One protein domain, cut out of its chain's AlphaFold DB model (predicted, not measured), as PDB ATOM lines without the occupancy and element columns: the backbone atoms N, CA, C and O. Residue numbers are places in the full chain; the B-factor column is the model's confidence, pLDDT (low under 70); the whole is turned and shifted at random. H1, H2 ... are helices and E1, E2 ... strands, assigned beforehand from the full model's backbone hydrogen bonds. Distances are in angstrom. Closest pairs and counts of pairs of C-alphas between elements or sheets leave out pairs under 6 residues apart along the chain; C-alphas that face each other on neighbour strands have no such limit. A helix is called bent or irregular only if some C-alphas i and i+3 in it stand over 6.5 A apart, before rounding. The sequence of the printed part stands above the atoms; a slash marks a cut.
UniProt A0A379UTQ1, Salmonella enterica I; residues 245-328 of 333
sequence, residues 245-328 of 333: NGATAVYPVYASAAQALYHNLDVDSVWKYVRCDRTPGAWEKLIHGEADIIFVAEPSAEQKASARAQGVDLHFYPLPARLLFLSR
ATOM      1  N   ASN A 245     204.549 256.110 175.848       93.81
ATOM      2  CA  ASN A 245     205.939 256.071 176.306       93.81
ATOM      3  C   ASN A 245     206.264 254.721 176.968       93.81
ATOM      4  O   ASN A 245     205.361 253.938 177.257       93.81
ATOM      5  N   GLY A 246     207.522 254.403 177.262       90.88
ATOM      6  CA  GLY A 246     207.806 253.166 177.988       90.88
ATOM      7  C   GLY A 246     209.257 252.725 178.053       90.88
ATOM      8  O   GLY A 246     210.195 253.449 177.721       90.88
ATOM      9  N   ALA A 247     209.424 251.484 178.505       88.19
ATOM     10  CA  ALA A 247     210.710 250.812 178.567       88.19
ATOM     11  C   ALA A 247     211.220 250.455 177.161       88.19
ATOM     12  O   ALA A 247     210.453 250.036 176.294       88.19
ATOM     13  N   THR A 248     212.536 250.552 176.958       85.25
ATOM     14  CA  THR A 248     213.188 250.262 175.669       85.25
ATOM     15  C   THR A 248     212.914 248.845 175.176       85.25
ATOM     16  O   THR A 248     212.619 248.654 174.002       85.25
ATOM     17  N   ALA A 249     212.906 247.865 176.086       83.06
ATOM     18  CA  ALA A 249     212.675 246.456 175.762       83.06
ATOM     19  C   ALA A 249     211.325 246.186 175.070       83.06
ATOM     20  O   ALA A 249     211.173 245.176 174.390       83.06
ATOM     21  N   VAL A 250     210.342 247.078 175.231       85.94
ATOM     22  CA  VAL A 250     209.006 246.938 174.634       85.94
ATOM     23  C   VAL A 250     208.643 248.042 173.657       85.94
ATOM     24  O   VAL A 250     207.517 248.042 173.163       85.94
ATOM     25  N   TYR A 251     209.581 248.937 173.327       89.31
ATOM     26  CA  TYR A 251     209.368 249.945 172.285       89.31
ATOM     27  C   TYR A 251     208.805 249.352 170.991       89.31
ATOM     28  O   TYR A 251     207.767 249.844 170.547       89.31
ATOM     29  N   PRO A 252     209.345 248.237 170.451       89.94
ATOM     30  CA  PRO A 252     208.798 247.643 169.234       89.94
ATOM     31  C   PRO A 252     207.310 247.281 169.333       89.94
ATOM     32  O   PRO A 252     206.596 247.367 168.342       89.94
ATOM     33  N   VAL A 253     206.810 246.916 170.519       89.06
ATOM     34  CA  VAL A 253     205.411 246.501 170.713       89.06
ATOM     35  C   VAL A 253     204.462 247.689 170.588       89.06
ATOM     36  O   VAL A 253     203.494 247.631 169.829       89.06
ATOM     37  N   TYR A 254     204.721 248.774 171.320       91.44
ATOM     38  CA  TYR A 254     203.825 249.931 171.287       91.44
ATOM     39  C   TYR A 254     204.064 250.842 170.081       91.44
ATOM     40  O   TYR A 254     203.121 251.482 169.622       91.44
ATOM     41  N   ALA A 255     205.266 250.835 169.502       92.94
ATOM     42  CA  ALA A 255     205.521 251.432 168.195       92.94
ATOM     43  C   ALA A 255     204.759 250.687 167.083       92.94
ATOM     44  O   ALA A 255     204.122 251.332 166.253       92.94
ATOM     45  N   SER A 256     204.714 249.346 167.112       92.19
ATOM     46  CA  SER A 256     203.886 248.546 166.193       92.19
ATOM     47  C   SER A 256     202.401 248.868 166.337       92.19
ATOM     48  O   SER A 256     201.686 248.959 165.340       92.19
ATOM     49  N   ALA A 257     201.929 249.063 167.572       91.19
ATOM     50  CA  ALA A 257     200.554 249.478 167.817       91.19
ATOM     51  C   ALA A 257     200.278 250.867 167.219       91.19
ATOM     52  O   ALA A 257     199.304 251.021 166.493       91.19
ATOM     53  N   ALA A 258     201.145 251.856 167.453       93.81
ATOM     54  CA  ALA A 258     200.987 253.187 166.868       93.81
ATOM     55  C   ALA A 258     201.011 253.153 165.331       93.81
ATOM     56  O   ALA A 258     200.137 253.735 164.703       93.81
ATOM     57  N   GLN A 259     201.939 252.403 164.730       93.69
ATOM     58  CA  GLN A 259     202.031 252.211 163.278       93.69
ATOM     59  C   GLN A 259     200.730 251.670 162.673       93.69
ATOM     60  O   GLN A 259     200.351 252.040 161.564       93.69
ATOM     61  N   ALA A 260     200.073 250.750 163.377       92.38
ATOM     62  CA  ALA A 260     198.871 250.099 162.883       92.38
ATOM     63  C   ALA A 260     197.587 250.887 163.173       92.38
ATOM     64  O   ALA A 260     196.618 250.759 162.429       92.38
ATOM     65  N   LEU A 261     197.562 251.648 164.269       93.31
ATOM     66  CA  LEU A 261     196.354 252.296 164.774       93.31
ATOM     67  C   LEU A 261     196.285 253.787 164.440       93.31
ATOM     68  O   LEU A 261     195.183 254.321 164.402       93.31
ATOM     69  N   TYR A 262     197.415 254.477 164.266       94.69
ATOM     70  CA  TYR A 262     197.442 255.928 164.069       94.69
ATOM     71  C   TYR A 262     197.504 256.254 162.574       94.69
ATOM     72  O   TYR A 262     198.380 255.776 161.856       94.69
ATOM     73  N   HIS A 263     196.588 257.095 162.106       92.25
ATOM     74  CA  HIS A 263     196.588 257.638 160.746       92.25
ATOM     75  C   HIS A 263     196.912 259.129 160.748       92.25
ATOM     76  O   HIS A 263     196.936 259.752 161.801       92.25
ATOM     77  N   ASN A 264     197.181 259.698 159.570       91.94
ATOM     78  CA  ASN A 264     197.521 261.118 159.376       91.94
ATOM     79  C   ASN A 264     198.745 261.606 160.175       91.94
ATOM     80  O   ASN A 264     198.892 262.806 160.415       91.94
ATOM     81  N   LEU A 265     199.626 260.681 160.560       91.56
ATOM     82  CA  LEU A 265     200.943 260.962 161.116       91.56
ATOM     83  C   LEU A 265     202.026 260.506 160.140       91.56
ATOM     84  O   LEU A 265     201.846 259.584 159.346       91.56
ATOM     85  N   ASP A 266     203.160 261.174 160.238       90.50
ATOM     86  CA  ASP A 266     204.391 260.889 159.523       90.50
ATOM     87  C   ASP A 266     205.552 260.779 160.516       90.50
ATOM     88  O   ASP A 266     205.380 260.912 161.735       90.50
ATOM     89  N   VAL A 267     206.747 260.543 159.980       87.12
ATOM     90  CA  VAL A 267     207.948 260.366 160.794       87.12
ATOM     91  C   VAL A 267     208.256 261.591 161.657       87.12
ATOM     92  O   VAL A 267     208.780 261.425 162.748       87.12
ATOM     93  N   ASP A 268     207.905 262.807 161.228       86.69
ATOM     94  CA  ASP A 268     208.242 264.045 161.942       86.69
ATOM     95  C   ASP A 268     207.218 264.375 163.038       86.69
ATOM     96  O   ASP A 268     207.540 264.942 164.088       86.69
ATOM     97  N   SER A 269     205.956 264.019 162.812       90.62
ATOM     98  CA  SER A 269     204.851 264.291 163.730       90.62
ATOM     99  C   SER A 269     204.682 263.214 164.800       90.62
ATOM    100  O   SER A 269     204.275 263.542 165.922       90.62
ATOM    101  N   VAL A 270     205.045 261.958 164.516       91.06
ATOM    102  CA  VAL A 270     204.828 260.838 165.441       91.06
ATOM    103  C   VAL A 270     205.638 260.935 166.735       91.06
ATOM    104  O   VAL A 270     205.140 260.537 167.786       91.06
ATOM    105  N   TRP A 271     206.817 261.566 166.732       88.75
ATOM    106  CA  TRP A 271     207.660 261.753 167.934       88.75
ATOM    107  C   TRP A 271     207.003 262.562 169.061       88.75
ATOM    108  O   TRP A 271     207.454 262.557 170.215       88.75
ATOM    109  N   LYS A 272     205.931 263.296 168.748       90.31
ATOM    110  CA  LYS A 272     205.114 263.996 169.748       90.31
ATOM    111  C   LYS A 272     204.213 263.038 170.528       90.31
ATOM    112  O   LYS A 272     203.821 263.366 171.646       90.31
ATOM    113  N   TYR A 273     203.920 261.875 169.952       94.81
ATOM    114  CA  TYR A 273     202.957 260.901 170.455       94.81
ATOM    115  C   TYR A 273     203.577 259.556 170.805       94.81
ATOM    116  O   TYR A 273     203.007 258.849 171.617       94.81
ATOM    117  N   VAL A 274     204.717 259.176 170.239       94.75
ATOM    118  CA  VAL A 274     205.375 257.902 170.543       94.75
ATOM    119  C   VAL A 274     206.808 258.196 170.955       94.75
ATOM    120  O   VAL A 274     207.580 258.752 170.178       94.75
ATOM    121  N   ARG A 275     207.152 257.869 172.204       91.81
ATOM    122  CA  ARG A 275     208.480 258.112 172.788       91.81
ATOM    123  C   ARG A 275     209.033 256.877 173.480       91.81
ATOM    124  O   ARG A 275     208.281 256.004 173.895       91.81
ATOM    125  N   CYS A 276     210.352 256.842 173.642       90.06
ATOM    126  CA  CYS A 276     211.066 255.803 174.377       90.06
ATOM    127  C   CYS A 276     212.010 256.441 175.407       90.06
ATOM    128  O   CYS A 276     213.228 256.472 175.225       90.06
ATOM    129  N   ASP A 277     211.452 256.922 176.520       87.00
ATOM    130  CA  ASP A 277     212.215 257.606 177.578       87.00
ATOM    131  C   ASP A 277     212.722 256.653 178.679       87.00
ATOM    132  O   ASP A 277     213.236 257.090 179.713       87.00
ATOM    133  N   ARG A 278     212.617 255.334 178.455       85.94
ATOM    134  CA  ARG A 278     212.930 254.265 179.423       85.94
ATOM    135  C   ARG A 278     212.004 254.318 180.645       85.94
ATOM    136  O   ARG A 278     211.221 255.243 180.836       85.94
ATOM    137  N   THR A 279     212.077 253.297 181.498       85.69
ATOM    138  CA  THR A 279     211.138 253.131 182.621       85.69
ATOM    139  C   THR A 279     211.045 254.360 183.540       85.69
ATOM    140  O   THR A 279     209.920 254.788 183.796       85.69
ATOM    141  N   PRO A 280     212.149 254.970 184.024       84.06
ATOM    142  CA  PRO A 280     212.048 256.127 184.918       84.06
ATOM    143  C   PRO A 280     211.436 257.358 184.237       84.06
ATOM    144  O   PRO A 280     210.524 257.967 184.799       84.06
ATOM    145  N   GLY A 281     211.873 257.676 183.013       85.94
ATOM    146  CA  GLY A 281     211.370 258.823 182.255       85.94
ATOM    147  C   GLY A 281     209.899 258.668 181.870       85.94
ATOM    148  O   GLY A 281     209.116 259.601 182.020       85.94
ATOM    149  N   ALA A 282     209.475 257.464 181.474       89.44
ATOM    150  CA  ALA A 282     208.072 257.179 181.184       89.44
ATOM    151  C   ALA A 282     207.170 257.412 182.412       89.44
ATOM    152  O   ALA A 282     206.111 258.028 182.291       89.44
ATOM    153  N   TRP A 283     207.605 256.986 183.605       86.62
ATOM    154  CA  TRP A 283     206.890 257.252 184.859       86.62
ATOM    155  C   TRP A 283     206.761 258.742 185.158       86.62
ATOM    156  O   TRP A 283     205.670 259.212 185.485       86.62
ATOM    157  N   GLU A 284     207.854 259.488 185.026       88.38
ATOM    158  CA  GLU A 284     207.854 260.934 185.220       88.38
ATOM    159  C   GLU A 284     206.876 261.621 184.259       88.38
ATOM    160  O   GLU A 284     206.050 262.429 184.690       88.38
ATOM    161  N   LYS A 285     206.907 261.261 182.971       89.50
ATOM    162  CA  LYS A 285     206.027 261.839 181.951       89.50
ATOM    163  C   LYS A 285     204.559 261.487 182.172       89.50
ATOM    164  O   LYS A 285     203.710 262.359 182.001       89.50
ATOM    165  N   LEU A 286     204.236 260.262 182.595       91.25
ATOM    166  CA  LEU A 286     202.859 259.887 182.937       91.25
ATOM    167  C   LEU A 286     202.331 260.728 184.109       91.25
ATOM    168  O   LEU A 286     201.231 261.274 184.039       91.25
ATOM    169  N   ILE A 287     203.127 260.855 185.176       86.44
ATOM    170  CA  ILE A 287     202.737 261.578 186.394       86.44
ATOM    171  C   ILE A 287     202.517 263.072 186.099       86.44
ATOM    172  O   ILE A 287     201.505 263.633 186.513       86.44
ATOM    173  N   HIS A 288     203.382 263.696 185.295       86.75
ATOM    174  CA  HIS A 288     203.228 265.102 184.896       86.75
ATOM    175  C   HIS A 288     202.172 265.326 183.796       86.75
ATOM    176  O   HIS A 288     201.885 266.465 183.428       86.75
ATOM    177  N   GLY A 289     201.547 264.263 183.274       87.31
ATOM    178  CA  GLY A 289     200.545 264.361 182.211       87.31
ATOM    179  C   GLY A 289     201.124 264.678 180.834       87.31
ATOM    180  O   GLY A 289     200.415 265.203 179.973       87.31
ATOM    181  N   GLU A 290     202.399 264.379 180.626       90.44
ATOM    182  CA  GLU A 290     203.100 264.478 179.347       90.44
ATOM    183  C   GLU A 290     203.024 263.182 178.523       90.44
ATOM    184  O   GLU A 290     203.234 263.219 177.313       90.44
ATOM    185  N   ALA A 291     202.676 262.062 179.160       93.00
ATOM    186  CA  ALA A 291     202.282 260.815 178.517       93.00
ATOM    187  C   ALA A 291     200.871 260.421 178.979       93.00
ATOM    188  O   ALA A 291     200.490 260.692 180.119       93.00
ATOM    189  N   ASP A 292     200.114 259.776 178.096       93.19
ATOM    190  CA  ASP A 292     198.769 259.277 178.392       93.19
ATOM    191  C   ASP A 292     198.805 257.790 178.740       93.19
ATOM    192  O   ASP A 292     198.053 257.341 179.610       93.19
ATOM    193  N   ILE A 293     199.696 257.045 178.071       93.38
ATOM    194  CA  ILE A 293     199.870 255.605 178.229       93.38
ATOM    195  C   ILE A 293     201.352 255.259 178.353       93.38
ATOM    196  O   ILE A 293     202.155 255.703 177.530       93.38
ATOM    197  N   ILE A 294     201.711 254.419 179.332       92.69
ATOM    198  CA  ILE A 294     203.070 253.864 179.414       92.69
ATOM    199  C   ILE A 294     203.134 252.338 179.443       92.69
ATOM    200  O   ILE A 294     202.267 251.680 180.018       92.69
ATOM    201  N   PHE A 295     204.196 251.795 178.840       90.88
ATOM    202  CA  PHE A 295     204.504 250.365 178.759       90.88
ATOM    203  C   PHE A 295     205.746 250.055 179.596       90.88
ATOM    204  O   PHE A 295     206.882 250.236 179.148       90.88
ATOM    205  N   VAL A 296     205.535 249.639 180.842       86.06
ATOM    206  CA  VAL A 296     206.604 249.516 181.846       86.06
ATOM    207  C   VAL A 296     206.384 248.324 182.782       86.06
ATOM    208  O   VAL A 296     205.323 247.700 182.802       86.06
ATOM    209  N   ALA A 297     207.414 248.008 183.568       80.19
ATOM    210  CA  ALA A 297     207.284 247.140 184.735       80.19
ATOM    211  C   ALA A 297     206.537 247.853 185.882       80.19
ATOM    212  O   ALA A 297     206.290 249.061 185.833       80.19
ATOM    213  N   GLU A 298     206.181 247.098 186.924       77.12
ATOM    214  CA  GLU A 298     205.444 247.626 188.078       77.12
ATOM    215  C   GLU A 298     206.187 248.805 188.742       77.12
ATOM    216  O   GLU A 298     207.412 248.747 188.880       77.12
ATOM    217  N   PRO A 299     205.480 249.875 189.166       75.62
ATOM    218  CA  PRO A 299     206.126 251.024 189.782       75.62
ATOM    219  C   PRO A 299     206.742 250.686 191.134       75.62
ATOM    220  O   PRO A 299     206.165 249.945 191.939       75.62
ATOM    221  N   SER A 300     207.855 251.353 191.435       77.81
ATOM    222  CA  SER A 300     208.444 251.368 192.770       77.81
ATOM    223  C   SER A 300     207.521 252.047 193.795       77.81
ATOM    224  O   SER A 300     206.575 252.766 193.454       77.81
ATOM    225  N   ALA A 301     207.808 251.852 195.085       79.44
ATOM    226  CA  ALA A 301     207.082 252.532 196.160       79.44
ATOM    227  C   ALA A 301     207.155 254.068 196.034       79.44
ATOM    228  O   ALA A 301     206.164 254.753 196.289       79.44
ATOM    229  N   GLU A 302     208.295 254.597 195.586       76.12
ATOM    230  CA  GLU A 302     208.519 256.031 195.379       76.12
ATOM    231  C   GLU A 302     207.671 256.581 194.226       76.12
ATOM    232  O   GLU A 302     207.020 257.614 194.378       76.12
ATOM    233  N   GLN A 303     207.580 255.858 193.107       76.19
ATOM    234  CA  GLN A 303     206.725 256.235 191.973       76.19
ATOM    235  C   GLN A 303     205.240 256.221 192.362       76.19
ATOM    236  O   GLN A 303     204.506 257.162 192.049       76.19
ATOM    237  N   LYS A 304     204.807 255.211 193.134       80.25
ATOM    238  CA  LYS A 304     203.445 255.144 193.702       80.25
ATOM    239  C   LYS A 304     203.157 256.308 194.661       80.25
ATOM    240  O   LYS A 304     202.002 256.723 194.767       80.25
ATOM    241  N   ALA A 305     204.156 256.803 195.391       81.06
ATOM    242  CA  ALA A 305     204.007 257.950 196.286       81.06
ATOM    243  C   ALA A 305     203.961 259.280 195.514       81.06
ATOM    244  O   ALA A 305     203.099 260.111 195.796       81.06
ATOM    245  N   SER A 306     204.822 259.449 194.506       76.00
ATOM    246  CA  SER A 306     204.860 260.635 193.641       76.00
ATOM    247  C   SER A 306     203.542 260.840 192.886       76.00
ATOM    248  O   SER A 306     202.968 261.927 192.924       76.00
ATOM    249  N   ALA A 307     202.986 259.771 192.304       80.69
ATOM    250  CA  ALA A 307     201.685 259.828 191.636       80.69
ATOM    251  C   ALA A 307     200.560 260.272 192.588       80.69
ATOM    252  O   ALA A 307     199.780 261.164 192.255       80.69
ATOM    253  N   ARG A 308     200.525 259.727 193.815       84.00
ATOM    254  CA  ARG A 308     199.562 260.139 194.849       84.00
ATOM    255  C   ARG A 308     199.725 261.604 195.245       84.00
ATOM    256  O   ARG A 308     198.723 262.296 195.398       84.00
ATOM    257  N   ALA A 309     200.961 262.078 195.395       82.75
ATOM    258  CA  ALA A 309     201.246 263.469 195.737       82.75
ATOM    259  C   ALA A 309     200.771 264.447 194.648       82.75
ATOM    260  O   ALA A 309     200.310 265.538 194.970       82.75
ATOM    261  N   GLN A 310     200.826 264.041 193.377       81.62
ATOM    262  CA  GLN A 310     200.318 264.827 192.247       81.62
ATOM    263  C   GLN A 310     198.824 264.594 191.949       81.62
ATOM    264  O   GLN A 310     198.303 265.112 190.962       81.62
ATOM    265  N   GLY A 311     198.116 263.827 192.789       84.94
ATOM    266  CA  GLY A 311     196.694 263.528 192.598       84.94
ATOM    267  C   GLY A 311     196.402 262.729 191.323       84.94
ATOM    268  O   GLY A 311     195.323 262.858 190.747       84.94
ATOM    269  N   VAL A 312     197.372 261.942 190.852       83.19
ATOM    270  CA  VAL A 312     197.243 261.092 189.667       83.19
ATOM    271  C   VAL A 312     196.753 259.715 190.095       83.19
ATOM    272  O   VAL A 312     197.421 259.027 190.869       83.19
ATOM    273  N   ASP A 313     195.598 259.313 189.569       83.88
ATOM    274  CA  ASP A 313     195.086 257.952 189.722       83.88
ATOM    275  C   ASP A 313     195.705 257.034 188.657       83.88
ATOM    276  O   ASP A 313     195.743 257.378 187.472       83.88
ATOM    277  N   LEU A 314     196.241 255.893 189.090       82.88
ATOM    278  CA  LEU A 314     196.998 254.968 188.246       82.88
ATOM    279  C   LEU A 314     196.191 253.691 188.010       82.88
ATOM    280  O   LEU A 314     195.925 252.937 188.946       82.88
ATOM    281  N   HIS A 315     195.879 253.404 186.746       85.69
ATOM    282  CA  HIS A 315     195.153 252.197 186.349       85.69
ATOM    283  C   HIS A 315     196.068 251.194 185.664       85.69
ATOM    284  O   HIS A 315     196.661 251.518 184.645       85.69
ATOM    285  N   PHE A 316     196.137 249.972 186.188       81.75
ATOM    286  CA  PHE A 316     197.049 248.929 185.724       81.75
ATOM    287  C   PHE A 316     196.334 247.875 184.879       81.75
ATOM    288  O   PHE A 316     195.340 247.298 185.318       81.75
ATOM    289  N   TYR A 317     196.894 247.559 183.714       82.88
ATOM    290  CA  TYR A 317     196.373 246.541 182.805       82.88
ATOM    291  C   TYR A 317     197.487 245.545 182.445       82.88
ATOM    292  O   TYR A 317     198.500 245.946 181.875       82.88
ATOM    293  N   PRO A 318     197.361 244.256 182.795       73.56
ATOM    294  CA  PRO A 318     198.424 243.282 182.568       73.56
ATOM    295  C   PRO A 318     198.529 242.872 181.091       73.56
ATOM    296  O   PRO A 318     197.523 242.601 180.439       73.56
ATOM    297  N   LEU A 319     199.759 242.751 180.588       67.44
ATOM    298  CA  LEU A 319     200.099 242.152 179.297       67.44
ATOM    299  C   LEU A 319     200.726 240.755 179.494       67.44
ATOM    300  O   LEU A 319     201.419 240.538 180.492       67.44
ATOM    301  N   PRO A 320     200.549 239.810 178.542       52.44
ATOM    302  CA  PRO A 320     200.979 238.411 178.691       52.44
ATOM    303  C   PRO A 320     202.483 238.201 178.941       52.44
ATOM    304  O   PRO A 320     202.888 237.134 179.393       52.44
ATOM    305  N   ALA A 321     203.317 239.214 178.697       46.03
ATOM    306  CA  ALA A 321     204.751 239.190 178.957       46.03
ATOM    307  C   ALA A 321     205.116 240.123 180.124       46.03
ATOM    308  O   ALA A 321     205.715 241.151 179.881       46.03
ATOM    309  N   ARG A 322     204.730 239.823 181.378       35.81
ATOM    310  CA  ARG A 322     205.145 240.566 182.604       35.81
ATOM    311  C   ARG A 322     205.246 242.105 182.453       35.81
ATOM    312  O   ARG A 322     206.159 242.724 182.994       35.81
ATOM    313  N   LEU A 323     204.323 242.719 181.720       39.12
ATOM    314  CA  LEU A 323     204.308 244.156 181.459       39.12
ATOM    315  C   LEU A 323     202.958 244.735 181.847       39.12
ATOM    316  O   LEU A 323     201.934 244.067 181.723       39.12
ATOM    317  N   LEU A 324     202.967 245.968 182.343       43.25
ATOM    318  CA  LEU A 324     201.777 246.683 182.778       43.25
ATOM    319  C   LEU A 324     201.542 247.866 181.835       43.25
ATOM    320  O   LEU A 324     202.453 248.643 181.553       43.25
ATOM    321  N   PHE A 325     200.310 247.983 181.355       46.75
ATOM    322  CA  PHE A 325     199.773 249.164 180.699       46.75
ATOM    323  C   PHE A 325     199.181 250.085 181.762       46.75
ATOM    324  O   PHE A 325     198.537 249.630 182.712       46.75
ATOM    325  N   LEU A 326     199.421 251.379 181.598       43.00
ATOM    326  CA  LEU A 326     199.004 252.413 182.531       43.00
ATOM    327  C   LEU A 326     198.368 253.559 181.777       43.00
ATOM    328  O   LEU A 326     199.052 254.149 180.955       43.00
ATOM    329  N   SER A 327     197.109 253.886 182.068       40.31
ATOM    330  CA  SER A 327     196.403 255.005 181.433       40.31
ATOM    331  C   SER A 327     195.940 256.045 182.443       40.31
ATOM    332  O   SER A 327     195.377 255.688 183.481       40.31
ATOM    333  N   ARG A 328     196.065 257.326 182.089       37.31
ATOM    334  CA  ARG A 328     195.405 258.438 182.789       37.31
ATOM    335  C   ARG A 328     194.100 258.793 182.065       37.31
ATOM    336  O   ARG A 328     194.144 259.384 180.993       37.31
TER     337      ARG A 328
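Overview. This is residues 245 to 328 of the 333 residues of a protein of Salmonella enterica I (UniProt A0A379UTQ1). A small antiparallel sheet of three strands forms a wall, with the helix H3 over its edge strand E1. The other helices extend the domain toward two opposite ends: H4 lies beyond H3 at one end, while H1, whose first half grazes the sheet, leads toward the short H2 at the other. The printed part has 84 residues with four named helices and three named strands, in the order H1, H2, H3, E1, H4, E2, E3. The sheet runs E1, E3, E2, all antiparallel, and the class is mixed, helices and strands. The whole is compact, with a radius of gyration of the C-alphas of 12.8 A, and spans 37 by 26 by 18 A.

Arrangement. Residues 245 to 246, before the first named element, form a short parallel pairing with residues 294 to 295 of strand E1, residues 293 to 296. H1, residues 248 to 261, is on the sheet but only grazes it, with its residues 248 to 254; its closest C-alphas to E1 are those of Val 250 and Phe 295, 7.0 A apart. H2, residues 267 to 270, is not on the sheet, is apart from H1 and touches no helix. H3, residues 278 to 287, is close to H1 but not clearly touching, the closest C-alphas being those of Thr 248 and Arg 278, 5.5 A apart; the two run the same way at a steep tilt of 58 degrees. H3 is on the sheet and lies over E1, with the C-alphas of Thr 279 and Val 296 the closest at 5.9 A. Its height over the sheet is 8.2 A, from a local plane that 6 C-alphas only just suffice to fit. It runs slantwise to the strands, but only just, at 32 degrees to E1 on the local plane. H4, residues 301 to 309, is not on the sheet and only just touches H3, with 3 pairs of C-alphas within 8 A; the closest are those of Ile 287 and Ala 307, 5.6 A apart, and the two run the same way at a shallow tilt of 22 degrees. E2, residues 315 to 319, and E3, residues 323 to 327, form a hairpin, their directions at 147 degrees; N 317 and O 325 are within hydrogen-bond range at 2.8 A. E3, the inner strand, is also antiparallel to E1, at 160 degrees, with N 324 and O 296 at 3.0 A. E1, H4 and E2 form a split strand-helix-strand unit, two strands running the same way with E3 between them in the sheet; its crossover is right-handed. Every O i to N i+4 pair is within hydrogen-bond range in H3 and H4; in H1 8 of 10 are, and H2 is too short for such a pair.

Along the chain. H1 begins at C-alpha 248, (213.188, 250.262, 175.669), and measures 20.2 A from first to last C-alpha; it is irregular, with C-alphas 249 and 252 7.7 A apart. H2 measures 5.6 A, H3 14.4 A, E1 9.8 A and H4 12.4 A; H4 begins at C-alpha 301, (207.082, 252.532, 196.160). E2 measures 13.2 A and E3 13.4 A, ending at C-alpha 327, (196.403, 255.005, 181.433).

Size, cuts and confidence. The two C-alphas farthest apart are those of Asn 264 and Ala 301, 39.0 A. The printed part has no cut and no long link; H2 to H3 is short, and the other links are tight. The mean pLDDT of the printed part is 82.1, but residues 319 to 328 are under 70, and the mean of E3 is 42.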